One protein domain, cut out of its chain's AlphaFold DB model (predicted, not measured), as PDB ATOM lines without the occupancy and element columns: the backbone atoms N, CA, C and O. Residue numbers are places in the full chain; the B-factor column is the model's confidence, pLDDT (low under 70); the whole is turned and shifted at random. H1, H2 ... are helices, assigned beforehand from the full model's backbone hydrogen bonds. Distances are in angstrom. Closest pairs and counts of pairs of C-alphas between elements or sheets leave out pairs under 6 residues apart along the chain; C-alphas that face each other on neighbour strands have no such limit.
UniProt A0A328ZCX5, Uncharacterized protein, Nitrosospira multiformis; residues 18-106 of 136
ATOM      1  N   ASN A  18      95.282 -82.688 115.397       91.25
ATOM      2  CA  ASN A  18      94.307 -82.767 116.486       91.25
ATOM      3  C   ASN A  18      94.959 -82.762 117.880       91.25
ATOM      4  O   ASN A  18      94.361 -82.299 118.849       91.25
ATOM      5  N   GLU A  19      96.171 -83.294 118.022       92.19
ATOM      6  CA  GLU A  19      96.921 -83.227 119.279       92.19
ATOM      7  C   GLU A  19      97.462 -81.826 119.539       92.19
ATOM      8  O   GLU A  19      97.384 -81.362 120.674       92.19
ATOM      9  N   GLU A  20      97.954 -81.137 118.508       87.81
ATOM     10  CA  GLU A  20      98.396 -79.744 118.623       87.81
ATOM     11  C   GLU A  20      97.228 -78.811 118.944       87.81
ATOM     12  O   GLU A  20      97.325 -78.010 119.873       87.81
ATOM     13  N   PHE A  21      96.090 -78.985 118.269       90.69
ATOM     14  CA  PHE A  21      94.871 -78.224 118.535       90.69
ATOM     15  C   PHE A  21      94.400 -78.383 119.990       90.69
ATOM     16  O   PHE A  21      94.168 -77.397 120.689       90.69
ATOM     17  N   ARG A  22      94.311 -79.626 120.487       94.38
ATOM     18  CA  ARG A  22      93.913 -79.897 121.882       94.38
ATOM     19  C   ARG A  22      94.923 -79.364 122.892       94.38
ATOM     20  O   ARG A  22      94.518 -78.873 123.947       94.38
ATOM     21  N   ALA A  23      96.218 -79.464 122.593       91.56
ATOM     22  CA  ALA A  23      97.261 -78.912 123.448       91.56
ATOM     23  C   ALA A  23      97.134 -77.385 123.553       91.56
ATOM     24  O   ALA A  23      97.168 -76.860 124.662       91.56
ATOM     25  N   GLY A  24      96.895 -76.700 122.429       91.69
ATOM     26  CA  GLY A  24      96.637 -75.260 122.400       91.69
ATOM     27  C   GLY A  24      95.403 -74.873 123.216       91.69
ATOM     28  O   GLY A  24      95.492 -74.020 124.092       91.69
ATOM     29  N   ALA A  25      94.273 -75.557 123.014       94.12
ATOM     30  CA  ALA A  25      93.052 -75.303 123.784       94.12
ATOM     31  C   ALA A  25      93.251 -75.506 125.299       94.12
ATOM     32  O   ALA A  25      92.767 -74.712 126.104       94.12
ATOM     33  N   SER A  26      94.000 -76.542 125.689       95.19
ATOM     34  CA  SER A  26      94.313 -76.813 127.097       95.19
ATOM     35  C   SER A  26      95.206 -75.724 127.697       95.19
ATOM     36  O   SER A  26      94.947 -75.273 128.810       95.19
ATOM     37  N   ALA A  27      96.215 -75.262 126.952       93.44
ATOM     38  CA  ALA A  27      97.087 -74.172 127.378       93.44
ATOM     39  C   ALA A  27      96.308 -72.860 127.566       93.44
ATOM     40  O   ALA A  27      96.474 -72.197 128.590       93.44
ATOM     41  N   SER A  28      95.400 -72.532 126.641       92.88
ATOM     42  CA  SER A  28      94.508 -71.375 126.772       92.88
ATOM     43  C   SER A  28      93.611 -71.477 128.006       92.88
ATOM     44  O   SER A  28      93.466 -70.503 128.739       92.88
ATOM     45  N   LEU A  29      93.047 -72.656 128.290       95.25
ATOM     46  CA  LEU A  29      92.234 -72.860 129.490       95.25
ATOM     47  C   LEU A  29      93.051 -72.657 130.775       95.25
ATOM     48  O   LEU A  29      92.580 -71.998 131.700       95.25
ATOM     49  N   SER A  30      94.282 -73.173 130.835       94.50
ATOM     50  CA  SER A  30      95.181 -72.954 131.978       94.50
ATOM     51  C   SER A  30      95.561 -71.480 132.154       94.50
ATOM     52  O   SER A  30      95.601 -70.988 133.288       94.50
ATOM     53  N   ALA A  31      95.773 -70.752 131.054       93.62
ATOM     54  CA  ALA A  31      96.008 -69.311 131.087       93.62
ATOM     55  C   ALA A  31      94.798 -68.568 131.673       93.62
ATOM     56  O   ALA A  31      94.954 -67.804 132.621       93.62
ATOM     57  N   LEU A  32      93.587 -68.861 131.188       93.56
ATOM     58  CA  LEU A  32      92.345 -68.248 131.675       93.56
ATOM     59  C   LEU A  32      92.081 -68.546 133.156       93.56
ATOM     60  O   LEU A  32      91.694 -67.654 133.903       93.56
ATOM     61  N   GLN A  33      92.337 -69.774 133.610       93.44
ATOM     62  CA  GLN A  33      92.233 -70.126 135.031       93.44
ATOM     63  C   GLN A  33      93.220 -69.335 135.895       93.44
ATOM     64  O   GLN A  33      92.902 -68.976 137.027       93.44
ATOM     65  N   THR A  34      94.417 -69.068 135.375       92.00
ATOM     66  CA  THR A  34      95.421 -68.255 136.069       92.00
ATOM     67  C   THR A  34      94.996 -66.790 136.114       92.00
ATOM     68  O   THR A  34      95.048 -66.188 137.182       92.00
ATOM     69  N   ILE A  35      94.498 -66.244 135.001       90.69
ATOM     70  CA  ILE A  35      93.943 -64.884 134.934       90.69
ATOM     71  C   ILE A  35      92.787 -64.726 135.918       90.69
ATOM     72  O   ILE A  35      92.782 -63.769 136.678       90.69
ATOM     73  N   ASN A  36      91.861 -65.687 135.988       89.06
ATOM     74  CA  ASN A  36      90.738 -65.613 136.922       89.06
ATOM     75  C   ASN A  36      91.209 -65.474 138.378       89.06
ATOM     76  O   ASN A  36      90.653 -64.682 139.121       89.06
ATOM     77  N   ARG A  37      92.272 -66.187 138.775       88.00
ATOM     78  CA  ARG A  37      92.850 -66.061 140.126       88.00
ATOM     79  C   ARG A  37      93.484 -64.695 140.372       88.00
ATOM     80  O   ARG A  37      93.417 -64.200 141.491       88.00
ATOM     81  N   ILE A  38      94.108 -64.112 139.347       85.94
ATOM     82  CA  ILE A  38      94.642 -62.747 139.412       85.94
ATOM     83  C   ILE A  38      93.483 -61.757 139.586       85.94
ATOM     84  O   ILE A  38      93.521 -60.918 140.477       85.94
ATOM     85  N   VAL A  39      92.409 -61.906 138.808       83.06
ATOM     86  CA  VAL A  39      91.238 -61.023 138.898       83.06
ATOM     87  C   VAL A  39      90.494 -61.169 140.230       83.06
ATOM     88  O   VAL A  39      90.078 -60.173 140.822       83.06
ATOM     89  N   ASP A  40      90.375 -62.387 140.756       81.88
ATOM     90  CA  ASP A  40      89.776 -62.640 142.070       81.88
ATOM     91  C   ASP A  40      90.564 -61.969 143.207       81.88
ATOM     92  O   ASP A  40      89.970 -61.588 144.221       81.88
ATOM     93  N   HIS A  41      91.882 -61.786 143.050       73.69
ATOM     94  CA  HIS A  41      92.696 -61.020 143.996       73.69
ATOM     95  C   HIS A  41      92.270 -59.545 144.033       73.69
ATOM     96  O   HIS A  41      92.122 -58.991 145.120       73.69
ATOM     97  N   TYR A  42      91.986 -58.943 142.872       68.94
ATOM     98  CA  TYR A  42      91.508 -57.561 142.781       68.94
ATOM     99  C   TYR A  42      90.129 -57.363 143.402       68.94
ATOM    100  O   TYR A  42      89.913 -56.413 144.145       68.94
ATOM    101  N   ARG A  43      89.184 -58.263 143.108       68.12
ATOM    102  CA  ARG A  43      87.790 -58.124 143.558       68.12
ATOM    103  C   ARG A  43      87.628 -58.192 145.076       68.12
ATOM    104  O   ARG A  43      86.661 -57.655 145.604       68.12
ATOM    105  N   ASN A  44      88.548 -58.867 145.763       66.06
ATOM    106  CA  ASN A  44      88.440 -59.159 147.193       66.06
ATOM    107  C   ASN A  44      89.473 -58.413 148.060       66.06
ATOM    108  O   ASN A  44      89.516 -58.643 149.269       66.06
ATOM    109  N   GLY A  45      90.312 -57.550 147.474       63.41
ATOM    110  CA  GLY A  45      91.375 -56.822 148.173       63.41
ATOM    111  C   GLY A  45      91.322 -55.310 147.943       63.41
ATOM    112  O   GLY A  45      90.769 -54.840 146.956       63.41
ATOM    113  N   ALA A  46      91.924 -54.534 148.850       57.69
ATOM    114  CA  ALA A  46      92.266 -53.141 148.564       57.69
ATOM    115  C   ALA A  46      93.466 -53.137 147.607       57.69
ATOM    116  O   ALA A  46      94.539 -53.624 147.965       57.69
ATOM    117  N   VAL A  47      93.274 -52.649 146.383       68.44
ATOM    118  CA  VAL A  47      94.304 -52.669 145.341       68.44
ATOM    119  C   VAL A  47      94.961 -51.298 145.288       68.44
ATOM    120  O   VAL A  47      94.320 -50.329 144.893       68.44
ATOM    121  N   ASP A  48      96.230 -51.210 145.684       77.88
ATOM    122  CA  ASP A  48      97.025 -50.011 145.416       77.88
ATOM    123  C   ASP A  48      97.388 -49.913 143.924       77.88
ATOM    124  O   ASP A  48      97.450 -50.917 143.202       77.88
ATOM    125  N   SER A  49      97.660 -48.695 143.453       77.44
ATOM    126  CA  SER A  49      97.994 -48.423 142.050       77.44
ATOM    127  C   SER A  49      99.134 -49.290 141.505       77.44
ATOM    128  O   SER A  49      99.106 -49.740 140.356       77.44
ATOM    129  N   LYS A  50     100.130 -49.597 142.340       80.62
ATOM    130  CA  LYS A  50     101.278 -50.421 141.957       80.62
ATOM    131  C   LYS A  50     100.875 -51.872 141.702       80.62
ATOM    132  O   LYS A  50     101.321 -52.463 140.718       80.62
ATOM    133  N   SER A  51     100.055 -52.444 142.574       82.62
ATOM    134  CA  SER A  51      99.540 -53.807 142.463       82.62
ATOM    135  C   SER A  51      98.567 -53.917 141.290       82.62
ATOM    136  O   SER A  51      98.654 -54.873 140.523       82.62
ATOM    137  N   TYR A  52      97.749 -52.882 141.061       83.69
ATOM    138  CA  TYR A  52      96.867 -52.787 139.898       83.69
ATOM    139  C   TYR A  52      97.638 -52.950 138.582       83.69
ATOM    140  O   TYR A  52      97.379 -53.889 137.830       83.69
ATOM    141  N   PHE A  53      98.640 -52.107 138.312       87.06
ATOM    142  CA  PHE A  53      99.381 -52.199 137.049       87.06
ATOM    143  C   PHE A  53     100.252 -53.450 136.946       87.06
ATOM    144  O   PHE A  53     100.375 -54.025 135.862       87.06
ATOM    145  N   ARG A  54     100.821 -53.905 138.071       88.81
ATOM    146  CA  ARG A  54     101.605 -55.142 138.109       88.81
ATOM    147  C   ARG A  54     100.770 -56.335 137.667       88.81
ATOM    148  O   ARG A  54     101.238 -57.094 136.821       88.81
ATOM    149  N   ASP A  55      99.569 -56.537 138.212       88.88
ATOM    150  CA  ASP A  55      98.847 -57.763 137.861       88.88
ATOM    151  C   ASP A  55      98.215 -57.711 136.455       88.88
ATOM    152  O   ASP A  55      98.125 -58.751 135.805       88.88
ATOM    153  N   ARG A  56      97.969 -56.521 135.883       89.44
ATOM    154  CA  ARG A  56      97.642 -56.370 134.449       89.44
ATOM    155  C   ARG A  56      98.812 -56.763 133.545       89.44
ATOM    156  O   ARG A  56      98.620 -57.448 132.537       89.44
ATOM    157  N   GLU A  57     100.041 -56.404 133.919       92.62
ATOM    158  CA  GLU A  57     101.251 -56.899 133.247       92.62
ATOM    159  C   GLU A  57     101.383 -58.425 133.372       92.62
ATOM    160  O   GLU A  57     101.697 -59.099 132.385       92.62
ATOM    161  N   LEU A  58     101.083 -58.987 134.550       93.06
ATOM    162  CA  LEU A  58     101.087 -60.436 134.768       93.06
ATOM    163  C   LEU A  58     100.051 -61.153 133.899       93.06
ATOM    164  O   LEU A  58     100.372 -62.197 133.334       93.06
ATOM    165  N   ILE A  59      98.845 -60.606 133.735       93.50
ATOM    166  CA  ILE A  59      97.800 -61.188 132.878       93.50
ATOM    167  C   ILE A  59      98.294 -61.338 131.432       93.50
ATOM    168  O   ILE A  59      98.181 -62.422 130.847       93.50
ATOM    169  N   ARG A  60      98.910 -60.289 130.869       95.06
ATOM    170  CA  ARG A  60      99.515 -60.352 129.526       95.06
ATOM    171  C   ARG A  60     100.624 -61.398 129.462       95.06
ATOM    172  O   ARG A  60     100.623 -62.253 128.572       95.06
ATOM    173  N   ALA A  61     101.538 -61.369 130.431       94.81
ATOM    174  CA  ALA A  61     102.667 -62.293 130.491       94.81
ATOM    175  C   ALA A  61     102.219 -63.763 130.587       94.81
ATOM    176  O   ALA A  61     102.791 -64.621 129.917       94.81
ATOM    177  N   VAL A  62     101.172 -64.059 131.364       95.12
ATOM    178  CA  VAL A  62     100.604 -65.407 131.522       95.12
ATOM    179  C   VAL A  62     100.087 -65.948 130.193       95.12
ATOM    180  O   VAL A  62     100.411 -67.083 129.839       95.12
ATOM    181  N   MET A  63      99.316 -65.156 129.446       94.25
ATOM    182  CA  MET A  63      98.782 -65.575 128.145       94.25
ATOM    183  C   MET A  63      99.895 -65.820 127.127       94.25
ATOM    184  O   MET A  63      99.904 -66.856 126.461       94.25
ATOM    185  N   VAL A  64     100.877 -64.917 127.053       95.94
ATOM    186  CA  VAL A  64     102.035 -65.080 126.161       95.94
ATOM    187  C   VAL A  64     102.854 -66.320 126.532       95.94
ATOM    188  O   VAL A  64     103.229 -67.090 125.652       95.94
ATOM    189  N   ALA A  65     103.086 -66.563 127.825       94.69
ATOM    190  CA  ALA A  65     103.838 -67.727 128.288       94.69
ATOM    191  C   ALA A  65     103.146 -69.055 127.928       94.69
ATOM    192  O   ALA A  65     103.810 -69.994 127.489       94.69
ATOM    193  N   HIS A  66     101.819 -69.131 128.071       94.38
ATOM    194  CA  HIS A  66     101.049 -70.338 127.743       94.38
ATOM    195  C   HIS A  66     100.933 -70.591 126.238       94.38
ATOM    196  O   HIS A  66     100.843 -71.746 125.823       94.38
ATOM    197  N   ALA A  67     100.979 -69.544 125.414       90.94
ATOM    198  CA  ALA A  67     101.005 -69.691 123.961       90.94
ATOM    199  C   ALA A  67     102.309 -70.326 123.441       90.94
ATOM    200  O   ALA A  67     102.361 -70.789 122.301       90.94
ATOM    201  N   GLY A  68     103.351 -70.377 124.275       90.19
ATOM    202  CA  GLY A  68     104.654 -70.917 123.917       90.19
ATOM    203  C   GLY A  68     105.469 -69.971 123.024       90.19
ATOM    204  O   GLY A  68     105.184 -68.772 122.941       90.19
ATOM    205  N   PRO A  69     106.526 -70.484 122.367       92.25
ATOM    206  CA  PRO A  69     107.383 -69.677 121.506       92.25
ATOM    207  C   PRO A  69     106.589 -69.041 120.361       92.25
ATOM    208  O   PRO A  69     106.079 -69.724 119.476       92.25
ATOM    209  N   THR A  70     106.502 -67.715 120.377       93.56
ATOM    210  CA  THR A  70     105.713 -66.917 119.431       93.56
ATOM    211  C   THR A  70     106.519 -65.718 118.942       93.56
ATOM    212  O   THR A  70     107.432 -65.248 119.626       93.56
ATOM    213  N   SER A  71     106.207 -65.221 117.742       96.44
ATOM    214  CA  SER A  71     106.835 -64.004 117.215       96.44
ATOM    215  C   SER A  71     106.359 -62.762 117.983       96.44
ATOM    216  O   SER A  71     105.244 -62.777 118.506       96.44
ATOM    217  N   PRO A  72     107.124 -61.652 118.000       96.06
ATOM    218  CA  PRO A  72     106.698 -60.415 118.665       96.06
ATOM    219  C   PRO A  72     105.327 -59.902 118.200       96.06
ATOM    220  O   PRO A  72     104.536 -59.418 119.002       96.06
ATOM    221  N   PHE A  73     105.005 -60.079 116.915       96.62
ATOM    222  CA  PHE A  73     103.683 -59.758 116.373       96.62
ATOM    223  C   PHE A  73     102.566 -60.555 117.069       96.62
ATOM    224  O   PHE A  73     101.574 -59.983 117.515       96.62
ATOM    225  N   ILE A  74     102.745 -61.873 117.205       96.50
ATOM    226  CA  ILE A  74     101.772 -62.748 117.870       96.50
ATOM    227  C   ILE A  74     101.716 -62.464 119.376       96.50
ATOM    228  O   ILE A  74     100.633 -62.489 119.952       96.50
ATOM    229  N   GLN A  75     102.840 -62.117 120.008       96.69
ATOM    230  CA  GLN A  75     102.865 -61.701 121.414       96.69
ATOM    231  C   GLN A  75     102.035 -60.434 121.648       96.69
ATOM    232  O   GLN A  75     101.263 -60.392 122.602       96.69
ATOM    233  N   GLY A  76     102.141 -59.435 120.764       96.88
ATOM    234  CA  GLY A  76     101.317 -58.224 120.820       96.88
ATOM    235  C   GLY A  76      99.827 -58.518 120.631       96.88
ATOM    236  O   GLY A  76      99.003 -58.036 121.403       96.88
ATOM    237  N   PHE A  77      99.483 -59.384 119.670       97.19
ATOM    238  CA  PHE A  77      98.103 -59.840 119.462       97.19
ATOM    239  C   PHE A  77      97.525 -60.538 120.705       97.19
ATOM    240  O   PHE A  77      96.432 -60.205 121.159       97.19
ATOM    241  N   ILE A  78      98.272 -61.484 121.282       96.88
ATOM    242  CA  ILE A  78      97.862 -62.230 122.480       96.88
ATOM    243  C   ILE A  78      97.737 -61.299 123.686       96.88
ATOM    244  O   ILE A  78      96.814 -61.449 124.482       96.88
ATOM    245  N   SER A  79      98.645 -60.333 123.811       96.81
ATOM    246  CA  SER A  79      98.651 -59.376 124.913       96.81
ATOM    247  C   SER A  79      97.443 -58.437 124.849       96.81
ATOM    248  O   SER A  79      96.748 -58.286 125.849       96.81
ATOM    249  N   ALA A  80      97.103 -57.914 123.666       96.25
ATOM    250  CA  ALA A  80      95.874 -57.144 123.464       96.25
ATOM    251  C   ALA A  80      94.613 -57.976 123.770       96.25
ATOM    252  O   ALA A  80      93.681 -57.482 124.406       96.25
ATOM    253  N   LEU A  81      94.586 -59.255 123.374       95.19
ATOM    254  CA  LEU A  81      93.484 -60.163 123.709       95.19
ATOM    255  C   LEU A  81      93.388 -60.426 125.221       95.19
ATOM    256  O   LEU A  81      92.286 -60.485 125.765       95.19
ATOM    257  N   ALA A  82      94.521 -60.564 125.910       95.06
ATOM    258  CA  ALA A  82      94.562 -60.738 127.358       95.06
ATOM    259  C   ALA A  82      93.984 -59.522 128.094       95.06
ATOM    260  O   ALA A  82      93.202 -59.693 129.024       95.06
ATOM    261  N   GLU A  83      94.296 -58.305 127.642       93.38
ATOM    262  CA  GLU A  83      93.718 -57.072 128.195       93.38
ATOM    263  C   GLU A  83      92.209 -56.949 127.938       93.38
ATOM    264  O   GLU A  83      91.474 -56.449 128.791       93.38
ATOM    265  N   TYR A  84      91.728 -57.420 126.782       92.25
ATOM    266  CA  TYR A  84      90.292 -57.482 126.497       92.25
ATOM    267  C   TYR A  84      89.572 -58.403 127.492       92.25
ATOM    268  O   TYR A  84      88.548 -58.027 128.060       92.25
ATOM    269  N   ILE A  85      90.130 -59.599 127.719       91.31
ATOM    270  CA  ILE A  85      89.592 -60.585 128.665       91.31
ATOM    271  C   ILE A  85      89.599 -60.025 130.087       91.31
ATOM    272  O   ILE A  85      88.588 -60.126 130.770       91.31
ATOM    273  N   ASP A  86      90.706 -59.414 130.512       89.69
ATOM    274  CA  ASP A  86      90.826 -58.747 131.813       89.69
ATOM    275  C   ASP A  86      89.723 -57.700 132.013       89.69
ATOM    276  O   ASP A  86      88.970 -57.760 132.982       89.69
ATOM    277  N   THR A  87      89.553 -56.806 131.036       86.94
ATOM    278  CA  THR A  87      88.512 -55.771 131.087       86.94
ATOM    279  C   THR A  87      87.116 -56.387 131.190       86.94
ATOM    280  O   THR A  87      86.328 -55.953 132.023       86.94
ATOM    281  N   PHE A  88      86.818 -57.433 130.411       85.88
ATOM    282  CA  PHE A  88      85.535 -58.146 130.475       85.88
ATOM    283  C   PHE A  88      85.320 -58.890 131.807       85.88
ATOM    284  O   PHE A  88      84.200 -59.055 132.284       85.88
ATOM    285  N   MET A  89      86.395 -59.374 132.430       82.88
ATOM    286  CA  MET A  89      86.332 -60.017 133.743       82.88
ATOM    287  C   MET A  89      86.139 -59.001 134.874       82.88
ATOM    288  O   MET A  89      85.579 -59.354 135.909       82.88
ATOM    289  N   GLN A  90      86.572 -57.752 134.707       77.50
ATOM    290  CA  GLN A  90      86.337 -56.679 135.674       77.50
ATOM    291  C   GLN A  90      84.953 -56.041 135.494       77.50
ATOM    292  O   GLN A  90      84.247 -55.848 136.483       77.50
ATOM    293  N   ASP A  91      84.545 -55.798 134.248       76.12
ATOM    294  CA  ASP A  91      83.277 -55.185 133.861       76.12
ATOM    295  C   ASP A  91      82.542 -56.087 132.861       76.12
ATOM    296  O   ASP A  91      83.062 -56.402 131.791       76.12
ATOM    297  N   SER A  92      81.319 -56.501 133.207       71.69
ATOM    298  CA  SER A  92      80.559 -57.509 132.444       71.69
ATOM    299  C   SER A  92      80.213 -57.052 131.022       71.69
ATOM    300  O   SER A  92      79.895 -57.889 130.176       71.69
ATOM    301  N   ASP A  93      80.291 -55.746 130.757       79.94
ATOM    302  CA  ASP A  93      80.034 -55.156 129.442       79.94
ATOM    303  C   ASP A  93      81.292 -55.107 128.550       79.94
ATOM    304  O   ASP A  93      81.195 -54.944 127.329       79.94
ATOM    305  N   GLY A  94      82.480 -55.311 129.131       81.94
ATOM    306  CA  GLY A  94      83.761 -55.229 128.436       81.94
ATOM    307  C   GLY A  94      84.103 -53.824 127.912       81.94
ATOM    308  O   GLY A  94      83.400 -52.843 128.156       81.94
ATOM    309  N   PRO A  95      85.220 -53.683 127.174       85.44
ATOM    310  CA  PRO A  95      85.651 -52.382 126.684       85.44
ATOM    311  C   PRO A  95      84.811 -51.891 125.498       85.44
ATOM    312  O   PRO A  95      84.561 -52.622 124.534       85.44
ATOM    313  N   MET A  96      84.491 -50.593 125.485       88.06
ATOM    314  CA  MET A  96      83.940 -49.919 124.303       88.06
ATOM    315  C   MET A  96      84.994 -49.849 123.187       88.06
ATOM    316  O   MET A  96      85.814 -48.931 123.158       88.06
ATOM    317  N   LEU A  97      84.965 -50.789 122.241       88.62
ATOM    318  CA  LEU A  97      86.010 -50.970 121.218       88.62
ATOM    319  C   LEU A  97      86.320 -49.726 120.365       88.62
ATOM    320  O   LEU A  97      87.421 -49.607 119.841       88.62
ATOM    321  N   GLN A  98      85.382 -48.787 120.215       90.31
ATOM    322  CA  GLN A  98      85.597 -47.544 119.460       90.31
ATOM    323  C   GLN A  98      86.471 -46.525 120.206       90.31
ATOM    324  O   GLN A  98      86.944 -45.567 119.599       90.31
ATOM    325  N   ARG A  99      86.630 -46.687 121.523       87.06
ATOM    326  CA  ARG A  99      87.375 -45.774 122.407       87.06
ATOM    327  C   ARG A  99      88.480 -46.479 123.185       87.06
ATOM    328  O   ARG A  99      89.381 -45.818 123.684       87.06
ATOM    329  N   TRP A 100      88.398 -47.799 123.299       90.50
ATOM    330  CA  TRP A 100      89.374 -48.606 124.000       90.50
ATOM    331  C   TRP A 100      90.634 -48.796 123.163       90.50
ATOM    332  O   TRP A 100      90.581 -49.197 122.000       90.50
ATOM    333  N   LYS A 101      91.776 -48.538 123.795       93.31
ATOM    334  CA  LYS A 101      93.100 -48.819 123.263       93.31
ATOM    335  C   LYS A 101      93.815 -49.692 124.302       93.31
ATOM    336  O   LYS A 101      93.943 -49.244 125.433       93.31
ATOM    337  N   PRO A 102      94.237 -50.924 123.975       94.31
ATOM    338  CA  PRO A 102      95.030 -51.725 124.907       94.31
ATOM    339  C   PRO A 102      96.419 -51.096 125.107       94.31
ATOM    340  O   PRO A 102      96.977 -50.543 124.154       94.31
ATOM    341  N   GLU A 103      97.014 -51.251 126.296       94.31
ATOM    342  CA  GLU A 103      98.390 -50.822 126.598       94.31
ATOM    343  C   GLU A 103      99.379 -51.443 125.596       94.31
ATOM    344  O   GLU A 103     100.334 -50.797 125.173       94.31
ATOM    345  N   SER A 104      99.118 -52.671 125.133       94.44
ATOM    346  CA  SER A 104      99.929 -53.353 124.111       94.44
ATOM    347  C   SER A 104      99.976 -52.631 122.753       94.44
ATOM    348  O   SER A 104     100.833 -52.941 121.926       94.44
ATOM    349  N   ALA A 105      99.052 -51.698 122.493       95.94
ATOM    350  CA  ALA A 105      99.019 -50.854 121.295       95.94
ATOM    351  C   ALA A 105      99.456 -49.403 121.573       95.94
ATOM    352  O   ALA A 105      99.386 -48.550 120.682       95.94
ATOM    353  N   MET A 106      99.856 -49.099 122.805       95.62
ATOM    354  CA  MET A 106     100.303 -47.780 123.224       95.62
ATOM    355  C   MET A 106     101.819 -47.650 123.168       95.62
ATOM    356  O   MET A 106     102.579 -48.606 123.295       95.62
TER     357      MET A 106
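AT A GLANCE: This is residues 18 to 106 of the 136 residues of an uncharacterized protein of Nitrosospira multiformis (UniProt A0A328ZCX5). Long helix H1 and antiparallel H2 form a helical hairpin, and H3 crosses it at a steep tilt. Residues 91 to 106 follow without a named element. The printed part has 89 residues with three named helices, in the order H1, H2, H3, and no named strand, an all-helix class. It is compact, with a radius of gyration of the C-alphas of 13.6 A and spans of 42 by 28 by 24 A.

IN THESE COORDINATES: H1, residues 18 to 43, begins at C-alpha 18 (94.307, -82.767, 116.486) and is 37.2 A long. H2, residues 49 to 67, is 28.1 A. H3, residues 72 to 90, is 26.8 A and ends at C-alpha 90 (86.337, -56.679, 135.674).

HOW THE PARTS SIT: H1 and H2 touch at a shallow tilt of 9 degrees, opposite ways; their closest C-alphas, Ala 31 and Met 63, are 5.5 A apart. H2, with residues 56 to 64 alone, touches H3 at a steep 54 degrees, opposite ways, closest at C-alphas Arg 60 and Ser 79, 4.8 A. H1, with residues 35 to 39 alone, touches residues 86 to 90 of H3 at a steep 47 degrees, the same way, closest at C-alphas Val 39 and Met 89, 7.2 A. The helix packing is only just mostly crossed, with 1 of 3 pairs shallow. In H1, H2 and H3 every O i to N i+4 pair is within hydrogen-bond range.

THE WHOLE: The C-alphas farthest apart, Asn 18 and Asp 48, are 43.8 A apart. The printed part has no cut, and both links are tight. Residues 44 to 50 stand free; pLDDT is under 70 at residues 42 to 47.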